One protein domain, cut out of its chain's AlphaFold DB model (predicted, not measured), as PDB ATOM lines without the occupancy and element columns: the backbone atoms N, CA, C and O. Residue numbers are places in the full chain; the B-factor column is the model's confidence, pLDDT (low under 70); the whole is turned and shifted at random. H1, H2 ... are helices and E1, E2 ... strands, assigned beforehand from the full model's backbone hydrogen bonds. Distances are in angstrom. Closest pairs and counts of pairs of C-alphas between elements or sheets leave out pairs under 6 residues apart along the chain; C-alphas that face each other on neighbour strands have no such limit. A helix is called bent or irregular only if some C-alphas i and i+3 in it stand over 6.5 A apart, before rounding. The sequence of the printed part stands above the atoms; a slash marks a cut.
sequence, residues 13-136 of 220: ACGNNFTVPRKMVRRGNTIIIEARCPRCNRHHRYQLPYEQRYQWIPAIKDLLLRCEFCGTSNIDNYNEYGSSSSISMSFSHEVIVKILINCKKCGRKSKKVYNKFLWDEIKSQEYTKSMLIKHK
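What this domain is: This is residues 13 to 136 of the 220 residues of the protein "Zinc-ribbon domain-containing protein" of Candidatus Lokiarchaeota archaeon (UniProt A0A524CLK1). Picture a twisted wall of six strands, made of two three-stranded halves joined side by side along E1 and E6, with two short helices, H1 and H2, over one face. H3 lies away from the sheet beyond H2, and residues 82 to 95 swing out as a wide loop between E4 and E5. The printed part has 124 residues, with three named helices and six named strands in the order E1 E2 E3 H1 E4 E5 E6 H2 H3; the sheet, E3 E2 E1 E6 E5 E4, is mixed, and the class is mixed, helices and strands. The whole is compact, with a radius of gyration of the C-alphas of 15.0 A and spans of 41 by 36 by 26 A.

How they stand to each other: Start at E1, residues 20 to 27, which bends by 51 degrees at residue 23. It forms a hairpin with E2, residues 30 to 36, where N 25 and O 32 are 2.9 A apart. E2 forms a hairpin with edge strand E3, residues 43 to 49; N 33 and O 46 are 2.9 A apart. These three make a meander, each strand the antiparallel neighbour of the one before. A second meander holds edge strand E4, residues 79 to 81, E5, residues 96 to 102, and E6, residues 109 to 115; see N 81 and O 98 at 3.1 A, and N 99 and O 112 at 2.9 A. E1 and E6 are parallel neighbours at 18 degrees, with N 24 and O 113 2.9 A apart. H1, residues 57 to 64, and H2, residues 116 to 123, are on the same face, making two layers, helices on one face of a sheet. Their heights over the sheet are 10.4 A and 8.6 A, and H2 stands up from it at 47 degrees. They only just touch, with 3 pairs of C-alphas within 8 A, the closest being Lys 61 and Ile 122 at 6.5 A. H3, residues 126 to 134, is not on the sheet; it is close to H2 but not clearly touching, C-alphas 121 and 127 being closest at 6.8 A. In H2 every O i to N i+4 pair is within hydrogen-bond range, against 2 of 4 in H1 and 2 of 5 in H3, where 2 of 6 O i to N i+3 pairs are.

Where its parts are: Find C-alpha 20 at (14.283, 54.018, 41.472), where E1 begins; it runs 20.4 A. E2 spans 19.6 A, E3 20.3 A, E5 20.0 A and E6 20.3 A, while E4 spans 6.5 A. H1 covers 9.9 A and is irregular, but only just, C-alphas 59 and 62 being 6.8 A apart. H2 covers 10.5 A, and H3 runs 11.7 A to C-alpha 134 at (14.840, 44.990, 69.211).

The domain as a whole: The C-alphas farthest apart, of Ala 13 and Ser 85, are 43.8 A apart. The printed part has no cut. The links H1 to E4 and E4 to E5 are long, 14 residues each. Mean pLDDT of the printed part is 75.6; look for values under 70 at residues 15 to 17, 80 to 94 and 125 to 136.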
ATOM      1  N   ALA A  13      26.906  63.333  35.559       83.06
ATOM      2  CA  ALA A  13      25.916  64.226  34.949       83.06
ATOM      3  C   ALA A  13      24.505  64.056  35.545       83.06
ATOM      4  O   ALA A  13      23.633  64.912  35.376       83.06
ATOM      5  N   CYS A  14      24.256  62.939  36.233       81.62
ATOM      6  CA  CYS A  14      23.033  62.710  36.984       81.62
ATOM      7  C   CYS A  14      23.090  63.254  38.413       81.62
ATOM      8  O   CYS A  14      22.055  63.206  39.073       81.62
ATOM      9  N   GLY A  15      24.227  63.775  38.882       69.75
ATOM     10  CA  GLY A  15      24.370  64.408  40.192       69.75
ATOM     11  C   GLY A  15      23.955  63.497  41.342       69.75
ATOM     12  O   GLY A  15      23.229  63.944  42.225       69.75
ATOM     13  N   ASN A  16      24.316  62.208  41.287       62.69
ATOM     14  CA  ASN A  16      23.948  61.224  42.309       62.69
ATOM     15  C   ASN A  16      22.429  61.052  42.508       62.69
ATOM     16  O   ASN A  16      21.967  60.661  43.579       62.69
ATOM     17  N   ASN A  17      21.628  61.316  41.469       68.25
ATOM     18  CA  ASN A  17      20.191  61.060  41.512       68.25
ATOM     19  C   ASN A  17      19.896  59.611  41.907       68.25
ATOM     20  O   ASN A  17      20.518  58.673  41.393       68.25
ATOM     21  N   PHE A  18      18.889  59.441  42.765       75.19
ATOM     22  CA  PHE A  18      18.492  58.121  43.220       75.19
ATOM     23  C   PHE A  18      17.992  57.259  42.058       75.19
ATOM     24  O   PHE A  18      17.153  57.681  41.257       75.19
ATOM     25  N   THR A  19      18.474  56.025  41.975       82.44
ATOM     26  CA  THR A  19      17.935  55.016  41.066       82.44
ATOM     27  C   THR A  19      16.676  54.443  41.683       82.44
ATOM     28  O   THR A  19      16.715  53.935  42.800       82.44
ATOM     29  N   VAL A  20      15.566  54.491  40.960       86.12
ATOM     30  CA  VAL A  20      14.283  54.018  41.472       86.12
ATOM     31  C   VAL A  20      14.158  52.520  41.186       86.12
ATOM     32  O   VAL A  20      14.196  52.123  40.015       86.12
ATOM     33  N   PRO A  21      13.994  51.662  42.210       88.69
ATOM     34  CA  PRO A  21      13.777  50.240  42.006       88.69
ATOM     35  C   PRO A  21      12.501  49.975  41.208       88.69
ATOM     36  O   PRO A  21      11.468  50.621  41.401       88.69
ATOM     37  N   ARG A  22      12.573  49.015  40.292       89.56
ATOM     38  CA  ARG A  22      11.448  48.537  39.475       89.56
ATOM     39  C   ARG A  22      11.127  47.083  39.774       89.56
ATOM     40  O   ARG A  22       9.974  46.678  39.662       89.56
ATOM     41  N   LYS A  23      12.137  46.313  40.162       89.19
ATOM     42  CA  LYS A  23      11.990  44.907  40.501       89.19
ATOM     43  C   LYS A  23      12.866  44.567  41.688       89.19
ATOM     44  O   LYS A  23      14.009  45.009  41.754       89.19
ATOM     45  N   MET A  24      12.336  43.773  42.603       88.25
ATOM     46  CA  MET A  24      13.077  43.294  43.757       88.25
ATOM     47  C   MET A  24      12.638  41.873  44.089       88.25
ATOM     48  O   MET A  24      11.505  41.624  44.490       88.25
ATOM     49  N   VAL A  25      13.536  40.925  43.856       86.81
ATOM     50  CA  VAL A  25      13.250  39.490  43.933       86.81
ATOM     51  C   VAL A  25      14.283  38.803  44.810       86.81
ATOM     52  O   VAL A  25      15.461  39.155  44.779       86.81
ATOM     53  N   ARG A  26      13.851  37.811  45.583       86.00
ATOM     54  CA  ARG A  26      14.742  36.988  46.397       86.00
ATOM     55  C   ARG A  26      15.213  35.773  45.599       86.00
ATOM     56  O   ARG A  26      14.471  35.204  44.807       86.00
ATOM     57  N   ARG A  27      16.477  35.404  45.793       83.44
ATOM     58  CA  ARG A  27      17.115  34.180  45.300       83.44
ATOM     59  C   ARG A  27      17.985  33.610  46.418       83.44
ATOM     60  O   ARG A  27      19.080  34.110  46.670       83.44
ATOM     61  N   GLY A  28      17.476  32.601  47.125       83.62
ATOM     62  CA  GLY A  28      18.142  32.057  48.313       83.62
ATOM     63  C   GLY A  28      18.332  33.130  49.393       83.62
ATOM     64  O   GLY A  28      17.364  33.750  49.834       83.62
ATOM     65  N   ASN A  29      19.583  33.377  49.792       85.06
ATOM     66  CA  ASN A  29      19.932  34.410  50.777       85.06
ATOM     67  C   ASN A  29      20.238  35.792  50.160       85.06
ATOM     68  O   ASN A  29      20.710  36.692  50.849       85.06
ATOM     69  N   THR A  30      19.996  35.981  48.860       85.75
ATOM     70  CA  THR A  30      20.277  37.244  48.161       85.75
ATOM     71  C   THR A  30      18.994  37.883  47.648       85.75
ATOM     72  O   THR A  30      18.150  37.226  47.044       85.75
ATOM     73  N   ILE A  31      18.861  39.188  47.837       88.25
ATOM     74  CA  ILE A  31      17.850  40.038  47.223       88.25
ATOM     75  C   ILE A  31      18.472  40.760  46.035       88.25
ATOM     76  O   ILE A  31      19.441  41.502  46.178       88.25
ATOM     77  N   ILE A  32      17.896  40.559  44.857       89.69
ATOM     78  CA  ILE A  32      18.282  41.250  43.632       89.69
ATOM     79  C   ILE A  32      17.328  42.416  43.431       89.69
ATOM     80  O   ILE A  32      16.124  42.204  43.291       89.69
ATOM     81  N   ILE A  33      17.873  43.626  43.355       90.31
ATOM     82  CA  ILE A  33      17.129  44.847  43.052       90.31
ATOM     83  C   ILE A  33      17.558  45.337  41.677       90.31
ATOM     84  O   ILE A  33      18.728  45.640  41.460       90.31
ATOM     85  N   GLU A  34      16.611  45.453  40.758       91.56
ATOM     86  CA  GLU A  34      16.806  46.121  39.476       91.56
ATOM     87  C   GLU A  34      16.145  47.498  39.547       91.56
ATOM     88  O   GLU A  34      14.949  47.624  39.832       91.56
ATOM     89  N   ALA A  35      16.926  48.538  39.285       90.12
ATOM     90  CA  ALA A  35      16.520  49.929  39.359       90.12
ATOM     91  C   ALA A  35      16.836  50.666  38.059       90.12
ATOM     92  O   ALA A  35      17.628  50.209  37.233       90.12
ATOM     93  N   ARG A  36      16.214  51.829  37.882       88.69
ATOM     94  CA  ARG A  36      16.482  52.717  36.753       88.69
ATOM     95  C   ARG A  36      16.763  54.127  37.244       88.69
ATOM     96  O   ARG A  36      16.069  54.623  38.129       88.69
ATOM     97  N   CYS A  37      17.773  54.776  36.675       87.25
ATOM     98  CA  CYS A  37      18.000  56.191  36.921       87.25
ATOM     99  C   CYS A  37      16.897  57.018  36.232       87.25
ATOM    100  O   CYS A  37      16.717  56.872  35.022       87.25
ATOM    101  N   PRO A  38      16.203  57.915  36.951       81.38
ATOM    102  CA  PRO A  38      15.140  58.750  36.388       81.38
ATOM    103  C   PRO A  38      15.651  59.789  35.377       81.38
ATOM    104  O   PRO A  38      14.887  60.292  34.560       81.38
ATOM    105  N   ARG A  39      16.950  60.118  35.430       84.94
ATOM    106  CA  ARG A  39      17.565  61.173  34.617       84.94
ATOM    107  C   ARG A  39      18.199  60.651  33.333       84.94
ATOM    108  O   ARG A  39      17.949  61.204  32.272       84.94
ATOM    109  N   CYS A  40      19.005  59.592  33.416       89.19
ATOM    110  CA  CYS A  40      19.687  59.025  32.244       89.19
ATOM    111  C   CYS A  40      19.117  57.687  31.762       89.19
ATOM    112  O   CYS A  40      19.663  57.102  30.830       89.19
ATOM    113  N   ASN A  41      18.067  57.159  32.399       86.88
ATOM    114  CA  ASN A  41      17.449  55.868  32.076       86.88
ATOM    115  C   ASN A  41      18.368  54.633  32.172       86.88
ATOM    116  O   ASN A  41      17.919  53.530  31.842       86.88
ATOM    117  N   ARG A  42      19.610  54.777  32.663       89.12
ATOM    118  CA  ARG A  42      20.516  53.647  32.909       89.12
ATOM    119  C   ARG A  42      19.909  52.677  33.910       89.12
ATOM    120  O   ARG A  42      19.236  53.074  34.866       89.12
ATOM    121  N   HIS A  43      20.147  51.400  33.653       90.50
ATOM    122  CA  HIS A  43      19.722  50.308  34.510       90.50
ATOM    123  C   HIS A  43      20.815  50.019  35.532       90.50
ATOM    124  O   HIS A  43      21.993  49.992  35.190       90.50
ATOM    125  N   HIS A  44      20.411  49.793  36.775       89.12
ATOM    126  CA  HIS A  44      21.299  49.464  37.880       89.12
ATOM    127  C   HIS A  44      20.817  48.179  38.534       89.12
ATOM    128  O   HIS A  44      19.610  47.952  38.664       89.12
ATOM    129  N   ARG A  45      21.757  47.330  38.942       90.62
ATOM    130  CA  ARG A  45      21.465  46.061  39.602       90.62
ATOM    131  C   ARG A  45      22.227  45.994  40.914       90.62
ATOM    132  O   ARG A  45      23.449  46.050  40.915       90.62
ATOM    133  N   TYR A  46      21.499  45.813  42.006       88.00
ATOM    134  CA  TYR A  46      22.053  45.675  43.348       88.00
ATOM    135  C   TYR A  46      21.776  44.272  43.881       88.00
ATOM    136  O   TYR A  46      20.737  43.678  43.584       88.00
ATOM    137  N   GLN A  47      22.710  43.744  44.668       89.56
ATOM    138  CA  GLN A  47      22.587  42.451  45.335       89.56
ATOM    139  C   GLN A  47      22.777  42.658  46.832       89.56
ATOM    140  O   GLN A  47      23.844  43.097  47.256       89.56
ATOM    141  N   LEU A  48      21.738  42.378  47.616       85.44
ATOM    142  CA  LEU A  48      21.733  42.590  49.061       85.44
ATOM    143  C   LEU A  48      21.528  41.276  49.809       85.44
ATOM    144  O   LEU A  48      20.702  40.470  49.386       85.44
ATOM    145  N   PRO A  49      22.204  41.060  50.941       84.25
ATOM    146  CA  PRO A  49      21.953  39.892  51.774       84.25
ATOM    147  C   PRO A  49      20.575  39.987  52.450       84.25
ATOM    148  O   PRO A  49      20.238  40.999  53.071       84.25
ATOM    149  N   TYR A  50      19.781  38.919  52.342       83.56
ATOM    150  CA  TYR A  50      18.431  38.825  52.905       83.56
ATOM    151  C   TYR A  50      18.437  38.801  54.441       83.56
ATOM    152  O   TYR A  50      17.603  39.444  55.077       83.56
ATOM    153  N   GLU A  51      19.407  38.136  55.063       82.25
ATOM    154  CA  GLU A  51      19.576  38.142  56.526       82.25
ATOM    155  C   GLU A  51      19.727  39.549  57.115       82.25
ATOM    156  O   GLU A  51      19.291  39.820  58.230       82.25
ATOM    157  N   GLN A  52      20.286  40.479  56.344       82.12
ATOM    158  CA  GLN A  52      20.533  41.846  56.796       82.12
ATOM    159  C   GLN A  52      19.456  42.820  56.315       82.12
ATOM    160  O   GLN A  52      19.636  44.034  56.423       82.12
ATOM    161  N   ARG A  53      18.324  42.312  55.808       81.00
ATOM    162  CA  ARG A  53      17.233  43.124  55.249       81.00
ATOM    163  C   ARG A  53      16.728  44.215  56.169       81.00
ATOM    164  O   ARG A  53      16.421  45.316  55.725       81.00
ATOM    165  N   TYR A  54      16.764  43.959  57.464       76.94
ATOM    166  CA  TYR A  54      16.388  44.922  58.487       76.94
ATOM    167  C   TYR A  54      17.224  46.207  58.466       76.94
ATOM    168  O   TYR A  54      16.723  47.256  58.848       76.94
ATOM    169  N   GLN A  55      18.469  46.152  57.987       77.94
ATOM    170  CA  GLN A  55      19.345  47.323  57.921       77.94
ATOM    171  C   GLN A  55      18.994  48.255  56.757       77.94
ATOM    172  O   GLN A  55      19.344  49.430  56.801       77.94
ATOM    173  N   TRP A  56      18.321  47.754  55.716       78.44
ATOM    174  CA  TRP A  56      18.164  48.487  54.459       78.44
ATOM    175  C   TRP A  56      16.737  48.611  53.933       78.44
ATOM    176  O   TRP A  56      16.464  49.512  53.138       78.44
ATOM    177  N   ILE A  57      15.800  47.784  54.400       80.38
ATOM    178  CA  ILE A  57      14.373  47.940  54.099       80.38
ATOM    179  C   ILE A  57      13.852  49.358  54.430       80.38
ATOM    180  O   ILE A  57      13.096  49.884  53.610       80.38
ATOM    181  N   PRO A  58      14.245  50.044  55.530       74.62
ATOM    182  CA  PRO A  58      13.702  51.371  55.824       74.62
ATOM    183  C   PRO A  58      14.129  52.398  54.772       74.62
ATOM    184  O   PRO A  58      13.316  53.202  54.324       74.62
ATOM    185  N   ALA A  59      15.390  52.325  54.333       73.81
ATOM    186  CA  ALA A  59      15.942  53.209  53.314       73.81
ATOM    187  C   ALA A  59      15.308  52.965  51.937       73.81
ATOM    188  O   ALA A  59      15.103  53.906  51.172       73.81
ATOM    189  N   ILE A  60      14.972  51.710  51.616       79.81
ATOM    190  CA  ILE A  60      14.404  51.381  50.310       79.81
ATOM    191  C   ILE A  60      12.901  51.664  50.232       79.81
ATOM    192  O   ILE A  60      12.432  52.016  49.157       79.81
ATOM    193  N   LYS A  61      12.142  51.561  51.334       80.94
ATOM    194  CA  LYS A  61      10.668  51.658  51.333       80.94
ATOM    195  C   LYS A  61      10.143  52.916  50.639       80.94
ATOM    196  O   LYS A  61       9.302  52.810  49.749       80.94
ATOM    197  N   ASP A  62      10.654  54.091  51.007       77.81
ATOM    198  CA  ASP A  62      10.258  55.344  50.352       77.81
ATOM    199  C   ASP A  62      10.707  55.378  48.885       77.81
ATOM    200  O   ASP A  62       9.945  55.757  47.994       77.81
ATOM    201  N   LEU A  63      11.921  54.899  48.612       82.69
ATOM    202  CA  LEU A  63      12.482  54.877  47.268       82.69
ATOM    203  C   LEU A  63      11.703  53.954  46.310       82.69
ATOM    204  O   LEU A  63      11.542  54.291  45.138       82.69
ATOM    205  N   LEU A  64      11.175  52.824  46.795       83.81
ATOM    206  CA  LEU A  64      10.348  51.891  46.018       83.81
ATOM    207  C   LEU A  64       9.087  52.565  45.473       83.81
ATOM    208  O   LEU A  64       8.689  52.324  44.329       83.81
ATOM    209  N   LEU A  65       8.463  53.403  46.300       85.06
ATOM    210  CA  LEU A  65       7.181  54.050  46.017       85.06
ATOM    211  C   LEU A  65       7.353  55.460  45.446       85.06
ATOM    212  O   LEU A  65       6.377  56.164  45.163       85.06
ATOM    213  N   ARG A  66       8.600  55.873  45.216       86.19
ATOM    214  CA  ARG A  66       8.935  57.152  44.613       86.19
ATOM    215  C   ARG A  66       8.697  57.130  43.104       86.19
ATOM    216  O   ARG A  66       9.039  56.180  42.395       86.19
ATOM    217  N   CYS A  67       8.107  58.206  42.595       84.50
ATOM    218  CA  CYS A  67       7.911  58.399  41.166       84.50
ATOM    219  C   CYS A  67       9.264  58.570  40.464       84.50
ATOM    220  O   CYS A  67      10.015  59.489  40.784       84.50
ATOM    221  N   GLU A  68       9.522  57.751  39.444       81.38
ATOM    222  CA  GLU A  68      10.744  57.799  38.623       81.38
ATOM    223  C   GLU A  68      10.843  59.030  37.713       81.38
ATOM    224  O   GLU A  68      11.778  59.151  36.940       81.38
ATOM    225  N   PHE A  69       9.883  59.946  37.769       83.94
ATOM    226  CA  PHE A  69       9.871  61.117  36.898       83.94
ATOM    227  C   PHE A  69       9.938  62.422  37.674       83.94
ATOM    228  O   PHE A  69      10.722  63.299  37.341       83.94
ATOM    229  N   CYS A  70       9.112  62.555  38.712       85.44
ATOM    230  CA  CYS A  70       9.036  63.782  39.503       85.44
ATOM    231  C   CYS A  70       9.529  63.608  40.943       85.44
ATOM    232  O   CYS A  70       9.412  64.537  41.738       85.44
ATOM    233  N   GLY A  71       9.994  62.411  41.316       82.00
ATOM    234  CA  GLY A  71      10.515  62.132  42.652       82.00
ATOM    235  C   GLY A  71       9.471  62.162  43.769       82.00
ATOM    236  O   GLY A  71       9.845  62.050  44.928       82.00
ATOM    237  N   THR A  72       8.178  62.309  43.467       87.31
ATOM    238  CA  THR A  72       7.121  62.342  44.494       87.31
ATOM    239  C   THR A  72       6.960  60.970  45.140       87.31
ATOM    240  O   THR A  72       6.857  59.975  44.419       87.31
ATOM    241  N   SER A  73       6.918  60.923  46.473       87.44
ATOM    242  CA  SER A  73       6.596  59.706  47.226       87.44
ATOM    243  C   SER A  73       5.110  59.363  47.080       87.44
ATOM    244  O   SER A  73       4.260  60.249  47.169       87.44
ATOM    245  N   ASN A  74       4.802  58.089  46.822       85.56
ATOM    246  CA  ASN A  74       3.436  57.559  46.699       85.56
ATOM    247  C   ASN A  74       3.196  56.443  47.723       85.56
ATOM    248  O   ASN A  74       2.496  55.475  47.438       85.56
ATOM    249  N   ILE A  75       3.817  56.560  48.898       82.75
ATOM    250  CA  ILE A  75       3.659  55.608  50.006       82.75
ATOM    251  C   ILE A  75       2.200  55.440  50.457       82.75
ATOM    252  O   ILE A  75       1.835  54.413  51.014       82.75
ATOM    253  N   ASP A  76       1.377  56.440  50.174       80.62
ATOM    254  CA  ASP A  76      -0.032  56.587  50.513       80.62
ATOM    255  C   ASP A  76      -0.989  56.314  49.336       80.62
ATOM    256  O   ASP A  76      -2.200  56.375  49.519       80.62
ATOM    257  N   ASN A  77      -0.484  56.041  48.124       80.12
ATOM    258  CA  ASN A  77      -1.319  55.888  46.925       80.12
ATOM    259  C   ASN A  77      -0.720  54.881  45.926       80.12
ATOM    260  O   ASN A  77      -0.187  55.245  44.870       80.12
ATOM    261  N   TYR A  78      -0.788  53.599  46.278       77.88
ATOM    262  CA  TYR A  78      -0.424  52.484  45.409       77.88
ATOM    263  C   TYR A  78      -1.461  51.368  45.516       77.88
ATOM    264  O   TYR A  78      -2.043  51.155  46.576       77.88
ATOM    265  N   ASN A  79      -1.642  50.617  44.427       72.62
ATOM    266  CA  ASN A  79      -2.557  49.484  44.400       72.62
ATOM    267  C   ASN A  79      -1.798  48.183  44.103       72.62
ATOM    268  O   ASN A  79      -1.025  48.090  43.139       72.62
ATOM    269  N   GLU A  80      -2.033  47.172  44.936       65.06
ATOM    270  CA  GLU A  80      -1.512  45.815  44.764       65.06
ATOM    271  C   GLU A  80      -2.457  45.001  43.876       65.06
ATOM    272  O   GLU A  80      -3.665  44.998  44.106       65.06
ATOM    273  N   TYR A  81      -1.929  44.280  42.883       60.09
ATOM    274  CA  TYR A  81      -2.742  43.392  42.050       60.09
ATOM    275  C   TYR A  81      -2.003  42.100  41.682       60.09
ATOM    276  O   TYR A  81      -0.787  42.090  41.465       60.09
ATOM    277  N   GLY A  82      -2.775  41.016  41.531       51.88
ATOM    278  CA  GLY A  82      -2.319  39.770  40.906       51.88
ATOM    279  C   GLY A  82      -1.990  38.612  41.850       51.88
ATOM    280  O   GLY A  82      -0.975  37.959  41.641       51.88
ATOM    281  N   SER A  83      -2.835  38.307  42.842       47.38
ATOM    282  CA  SER A  83      -2.607  37.158  43.737       47.38
ATOM    283  C   SER A  83      -3.548  35.959  43.563       47.38
ATOM    284  O   SER A  83      -3.554  35.112  44.451       47.38
ATOM    285  N   SER A  84      -4.325  35.830  42.477       43.78
ATOM    286  CA  SER A  84      -5.203  34.646  42.351       43.78
ATOM    287  C   SER A  84      -5.592  34.128  40.959       43.78
ATOM    288  O   SER A  84      -6.185  33.058  40.918       43.78
ATOM    289  N   SER A  85      -5.268  34.754  39.818       41.03
ATOM    290  CA  SER A  85      -5.846  34.233  38.553       41.03
ATOM    291  C   SER A  85      -5.168  34.622  37.233       41.03
ATOM    292  O   SER A  85      -5.821  34.643  36.193       41.03
ATOM    293  N   SER A  86      -3.858  34.894  37.192       36.66
ATOM    294  CA  SER A  86      -3.170  35.030  35.893       36.66
ATOM    295  C   SER A  86      -1.688  34.653  35.963       36.66
ATOM    296  O   SER A  86      -0.848  35.462  36.351       36.66
ATOM    297  N   ILE A  87      -1.399  33.431  35.501       35.69
ATOM    298  CA  ILE A  87      -0.074  32.874  35.179       35.69
ATOM    299  C   ILE A  87       0.763  32.499  36.412       35.69
ATOM    300  O   ILE A  87       1.692  33.192  36.826       35.69
ATOM    301  N   SER A  88       0.461  31.321  36.954       33.81
ATOM    302  CA  SER A  88       1.394  30.500  37.721       33.81
ATOM    303  C   SER A  88       2.464  29.933  36.778       33.81
ATOM    304  O   SER A  88       2.304  28.847  36.228       33.81
ATOM    305  N   MET A  89       3.561  30.662  36.567       34.75
ATOM    306  CA  MET A  89       4.807  30.025  36.130       34.75
ATOM    307  C   MET A  89       5.623  29.708  37.375       34.75
ATOM    308  O   MET A  89       6.360  30.539  37.904       34.75
ATOM    309  N   SER A  90       5.403  28.496  37.863       36.97
ATOM    310  CA  SER A  90       6.084  27.878  38.988       36.97
ATOM    311  C   SER A  90       7.544  27.609  38.621       36.97
ATOM    312  O   SER A  90       7.884  26.530  38.153       36.97
ATOM    313  N   PHE A  91       8.427  28.577  38.851       39.09
ATOM    314  CA  PHE A  91       9.829  28.268  39.112       39.09
ATOM    315  C   PHE A  91      10.011  28.336  40.622       39.09
ATOM    316  O   PHE A  91      10.056  29.422  41.188       39.09
ATOM    317  N   SER A  92       9.957  27.159  41.248       43.84
ATOM    318  CA  SER A  92      10.465  26.848  42.589       43.84
ATOM    319  C   SER A  92      10.662  28.046  43.541       43.84
ATOM    320  O   SER A  92      11.718  28.670  43.588       43.84
ATOM    321  N   HIS A  93       9.645  28.234  44.385       49.59
ATOM    322  CA  HIS A  93       9.598  29.044  45.606       49.59
ATOM    323  C   HIS A  93       9.447  30.572  45.450       49.59
ATOM    324  O   HIS A  93      10.339  31.288  45.011       49.59
ATOM    325  N   GLU A  94       8.310  31.031  45.994       59.81
ATOM    326  CA  GLU A  94       7.876  32.398  46.317       59.81
ATOM    327  C   GLU A  94       6.981  33.134  45.285       59.81
ATOM    328  O   GLU A  94       7.334  33.369  44.133       59.81
ATOM    329  N   VAL A  95       5.791  33.551  45.743       73.31
ATOM    330  CA  VAL A  95       4.764  34.265  44.955       73.31
ATOM    331  C   VAL A  95       5.268  35.651  44.538       73.31
ATOM    332  O   VAL A  95       5.836  36.367  45.360       73.31
ATOM    333  N   ILE A  96       5.023  36.066  43.291       79.81
ATOM    334  CA  ILE A  96       5.357  37.411  42.793       79.81
ATOM    335  C   ILE A  96       4.130  38.329  42.886       79.81
ATOM    336  O   ILE A  96       3.039  37.950  42.473       79.81
ATOM    337  N   VAL A  97       4.321  39.561  43.364       79.31
ATOM    338  CA  VAL A  97       3.313  40.634  43.397       79.31
ATOM    339  C   VAL A  97       3.697  41.736  42.416       79.31
ATOM    340  O   VAL A  97       4.865  42.121  42.308       79.31
ATOM    341  N   LYS A  98       2.701  42.269  41.703       84.12
ATOM    342  CA  LYS A  98       2.852  43.459  40.863       84.12
ATOM    343  C   LYS A  98       2.147  44.633  41.529       84.12
ATOM    344  O   LYS A  98       1.001  44.523  41.956       84.12
ATOM    345  N   ILE A  99       2.829  45.768  41.580       82.44
ATOM    346  CA  ILE A  99       2.287  47.000  42.152       82.44
ATOM    347  C   ILE A  99       2.182  48.025  41.045       82.44
ATOM    348  O   ILE A  99       3.152  48.275  40.319       82.44
ATOM    349  N   LEU A 100       0.995  48.605  40.918       85.12
ATOM    350  CA  LEU A 100       0.752  49.729  40.036       85.12
ATOM    351  C   LEU A 100       0.671  50.997  40.881       85.12
ATOM    352  O   LEU A 100      -0.098  51.077  41.837       85.12
ATOM    353  N   ILE A 101       1.466  51.991  40.505       86.44
ATOM    354  CA  ILE A 101       1.496  53.293  41.164       86.44
ATOM    355  C   ILE A 101       1.122  54.340  40.127       86.44
ATOM    356  O   ILE A 101       1.809  54.470  39.110       86.44
ATOM    357  N   ASN A 102       0.071  55.103  40.407       89.12
ATOM    358  CA  ASN A 102      -0.265  56.308  39.662       89.12
ATOM    359  C   ASN A 102       0.259  57.495  40.465       89.12
ATOM    360  O   ASN A 102      -0.184  57.725  41.586       89.12
ATOM    361  N   CYS A 103       1.237  58.224  39.928       89.00
ATOM    362  CA  CYS A 103       1.858  59.288  40.700       89.00
ATOM    363  C   CYS A 103       0.855  60.401  41.022       89.00
ATOM    364  O   CYS A 103       0.350  61.048  40.105       89.00
ATOM    365  N   LYS A 104       0.664  60.701  42.311       89.81
ATOM    366  CA  LYS A 104      -0.279  61.738  42.763       89.81
ATOM    367  C   LYS A 104       0.055  63.157  42.285       89.81
ATOM    368  O   LYS A 104      -0.831  63.993  42.216       89.81
ATOM    369  N   LYS A 105       1.321  63.428  41.938       91.94
ATOM    370  CA  LYS A 105       1.767  64.740  41.435       91.94
ATOM    371  C   LYS A 105       1.703  64.862  39.914       91.94
ATOM    372  O   LYS A 105       1.259  65.878  39.407       91.94
ATOM    373  N   CYS A 106       2.210  63.870  39.181       91.81
ATOM    374  CA  CYS A 106       2.392  63.983  37.725       91.81
ATOM    375  C   CYS A 106       1.508  63.042  36.895       91.81
ATOM    376  O   CYS A 106       1.650  63.006  35.677       91.81
ATOM    377  N   GLY A 107       0.670  62.214  37.527       89.38
ATOM    378  CA  GLY A 107      -0.230  61.265  36.860       89.38
ATOM    379  C   GLY A 107       0.452  60.079  36.166       89.38
ATOM    380  O   GLY A 107      -0.221  59.136  35.749       89.38
ATOM    381  N   ARG A 108       1.787  60.076  36.048       90.56
ATOM    382  CA  ARG A 108       2.526  58.998  35.375       90.56
ATOM    383  C   ARG A 108       2.392  57.681  36.130       90.56
ATOM    384  O   ARG A 108       2.496  57.633  37.357       90.56
ATOM    385  N   LYS A 109       2.208  56.609  35.360       88.75
ATOM    386  CA  LYS A 109       2.058  55.247  35.869       88.75
ATOM    387  C   LYS A 109       3.420  54.575  35.968       88.75
ATOM    388  O   LYS A 109       4.223  54.671  35.044       88.75
ATOM    389  N   SER A 110       3.657  53.841  37.047       85.44
ATOM    390  CA  SER A 110       4.813  52.954  37.169       85.44
ATOM    391  C   SER A 110       4.372  51.570  37.632       85.44
ATOM    392  O   SER A 110       3.473  51.431  38.459       85.44
ATOM    393  N   LYS A 111       4.991  50.544  37.046       87.12
ATOM    394  CA  LYS A 111       4.782  49.141  37.406       87.12
ATOM    395  C   LYS A 111       6.006  48.654  38.160       87.12
ATOM    396  O   LYS A 111       7.132  48.894  37.718       87.12
ATOM    397  N   LYS A 112       5.778  47.966  39.268       86.19
ATOM    398  CA  LYS A 112       6.822  47.406  40.117       86.19
ATOM    399  C   LYS A 112       6.572  45.919  40.352       86.19
ATOM    400  O   LYS A 112       5.418  45.496  40.360       86.19
ATOM    401  N   VAL A 113       7.632  45.134  40.521       85.56
ATOM    402  CA  VAL A 113       7.555  43.670  40.650       85.56
ATOM    403  C   VAL A 113       8.328  43.204  41.879       85.56
ATOM    404  O   VAL A 113       9.514  43.504  42.002       85.56
ATOM    405  N   TYR A 114       7.684  42.442  42.758       84.00
ATOM    406  CA  TYR A 114       8.259  42.043  44.042       84.00
ATOM    407  C   TYR A 114       7.983  40.595  44.383       84.00
ATOM    408  O   TYR A 114       7.022  40.006  43.897       84.00
ATOM    409  N   ASN A 115       8.780  40.056  45.295       85.50
ATOM    410  CA  ASN A 115       8.347  38.899  46.055       85.50
ATOM    411  C   ASN A 115       7.213  39.272  47.027       85.50
ATOM    412  O   ASN A 115       7.333  40.284  47.715       85.50
ATOM    413  N   LYS A 116       6.153  38.460  47.124       81.75
ATOM    414  CA  LYS A 116       5.016  38.672  48.031       81.75
ATOM    415  C   LYS A 116       5.462  38.776  49.483       81.75
ATOM    416  O   LYS A 116       5.112  39.741  50.145       81.75
ATOM    417  N   PHE A 117       6.273  37.828  49.950       80.94
ATOM    418  CA  PHE A 117       6.706  37.794  51.346       80.94
ATOM    419  C   PHE A 117       7.537  39.031  51.699       80.94
ATOM    420  O   PHE A 117       7.261  39.719  52.676       80.94
ATOM    421  N   LEU A 118       8.501  39.374  50.840       82.31
ATOM    422  CA  LEU A 118       9.317  40.578  51.003       82.31
ATOM    423  C   LEU A 118       8.469  41.857  50.966       82.31
ATOM    424  O   LEU A 118       8.736  42.806  51.696       82.31
ATOM    425  N   TRP A 119       7.452  41.896  50.104       83.38
ATOM    426  CA  TRP A 119       6.535  43.024  50.013       83.38
ATOM    427  C   TRP A 119       5.677  43.175  51.275       83.38
ATOM    428  O   TRP A 119       5.541  44.282  51.799       83.38
ATOM    429  N   ASP A 120       5.163  42.062  51.797       81.25
ATOM    430  CA  ASP A 120       4.420  42.017  53.053       81.25
ATOM    431  C   ASP A 120       5.294  42.499  54.228       81.25
ATOM    432  O   ASP A 120       4.845  43.321  55.033       81.25
ATOM    433  N   GLU A 121       6.575  42.113  54.265       80.62
ATOM    434  CA  GLU A 121       7.550  42.630  55.235       80.62
ATOM    435  C   GLU A 121       7.732  44.155  55.117       80.62
ATOM    436  O   GLU A 121       7.642  44.863  56.122       80.62
ATOM    437  N   ILE A 122       7.930  44.684  53.903       79.62
ATOM    438  CA  ILE A 122       8.135  46.123  53.649       79.62
ATOM    439  C   ILE A 122       6.919  46.959  54.086       79.62
ATOM    440  O   ILE A 122       7.079  48.069  54.616       79.62
ATOM    441  N   LYS A 123       5.695  46.469  53.851       78.38
ATOM    442  CA  LYS A 123       4.463  47.224  54.133       78.38
ATOM    443  C   LYS A 123       3.963  47.084  55.570       78.38
ATOM    444  O   LYS A 123       3.304  48.009  56.044       78.38
ATOM    445  N   SER A 124       4.287  45.994  56.270       72.25
ATOM    446  CA  SER A 124       3.830  45.780  57.646       72.25
ATOM    447  C   SER A 124       4.261  46.930  58.575       72.25
ATOM    448  O   SER A 124       5.407  47.378  58.566       72.25
ATOM    449  N   GLN A 125       3.329  47.453  59.375       55.66
ATOM    450  CA  GLN A 125       3.617  48.507  60.362       55.66
ATOM    451  C   GLN A 125       4.397  47.966  61.576       55.66
ATOM    452  O   GLN A 125       5.132  48.713  62.234       55.66
ATOM    453  N   GLU A 126       4.288  46.661  61.846       50.19
ATOM    454  CA  GLU A 126       5.042  45.945  62.882       50.19
ATOM    455  C   GLU A 126       6.551  45.973  62.630       50.19
ATOM    456  O   GLU A 126       7.320  46.059  63.591       50.19
ATOM    457  N   TYR A 127       6.973  46.021  61.362       53.62
ATOM    458  CA  TYR A 127       8.363  46.239  60.969       53.62
ATOM    459  C   TYR A 127       8.951  47.522  61.589       53.62
ATOM    460  O   TYR A 127      10.076  47.520  62.072       53.62
ATOM    461  N   THR A 128       8.183  48.614  61.654       51.44
ATOM    462  CA  THR A 128       8.641  49.911  62.196       51.44
ATOM    463  C   THR A 128       8.623  49.992  63.726       51.44
ATOM    464  O   THR A 128       9.521  50.596  64.308       51.44
ATOM    465  N   LYS A 129       7.633  49.389  64.400       45.84
ATOM    466  CA  LYS A 129       7.478  49.491  65.867       45.84
ATOM    467  C   LYS A 129       8.281  48.442  66.643       45.84
ATOM    468  O   LYS A 129       8.878  48.776  67.661       45.84
ATOM    469  N   SER A 130       8.332  47.195  66.173       47.59
ATOM    470  CA  SER A 130       8.984  46.098  66.909       47.59
ATOM    471  C   SER A 130      10.518  46.074  66.751       47.59
ATOM    472  O   SER A 130      11.224  45.645  67.666       47.59
ATOM    473  N   MET A 131      11.063  46.603  65.644       49.47
ATOM    474  CA  MET A 131      12.513  46.652  65.382       49.47
ATOM    475  C   MET A 131      13.235  47.888  65.924       49.47
ATOM    476  O   MET A 131      14.413  47.772  66.246       49.47
ATOM    477  N   LEU A 132      12.579  49.037  66.124       48.94
ATOM    478  CA  LEU A 132      13.200  50.135  66.889       48.94
ATOM    479  C   LEU A 132      13.507  49.710  68.336       48.94
ATOM    480  O   LEU A 132      14.444  50.213  68.951       48.94
ATOM    481  N   ILE A 133      12.744  48.741  68.847       49.88
ATOM    482  CA  ILE A 133      12.868  48.211  70.204       49.88
ATOM    483  C   ILE A 133      13.873  47.040  70.257       49.88
ATOM    484  O   ILE A 133      14.646  46.962  71.205       49.88
ATOM    485  N   LYS A 134      13.932  46.166  69.234       45.62
ATOM    486  CA  LYS A 134      14.840  44.990  69.211       45.62
ATOM    487  C   LYS A 134      16.162  45.177  68.443       45.62
ATOM    488  O   LYS A 134      17.128  44.484  68.732       45.62
ATOM    489  N   HIS A 135      16.238  46.126  67.509       46.25
ATOM    490  CA  HIS A 135      17.407  46.420  66.662       46.25
ATOM    491  C   HIS A 135      17.732  47.920  66.617       46.25
ATOM    492  O   HIS A 135      18.123  48.459  65.578       46.25
ATOM    493  N   LYS A 136      17.618  48.611  67.759       35.94
ATOM    494  CA  LYS A 136      18.293  49.901  67.965       35.94
ATOM    495  C   LYS A 136      19.746  49.736  67.488       35.94
ATOM    496  O   LYS A 136      20.376  48.763  67.913       35.94
TER     497      LYS A 136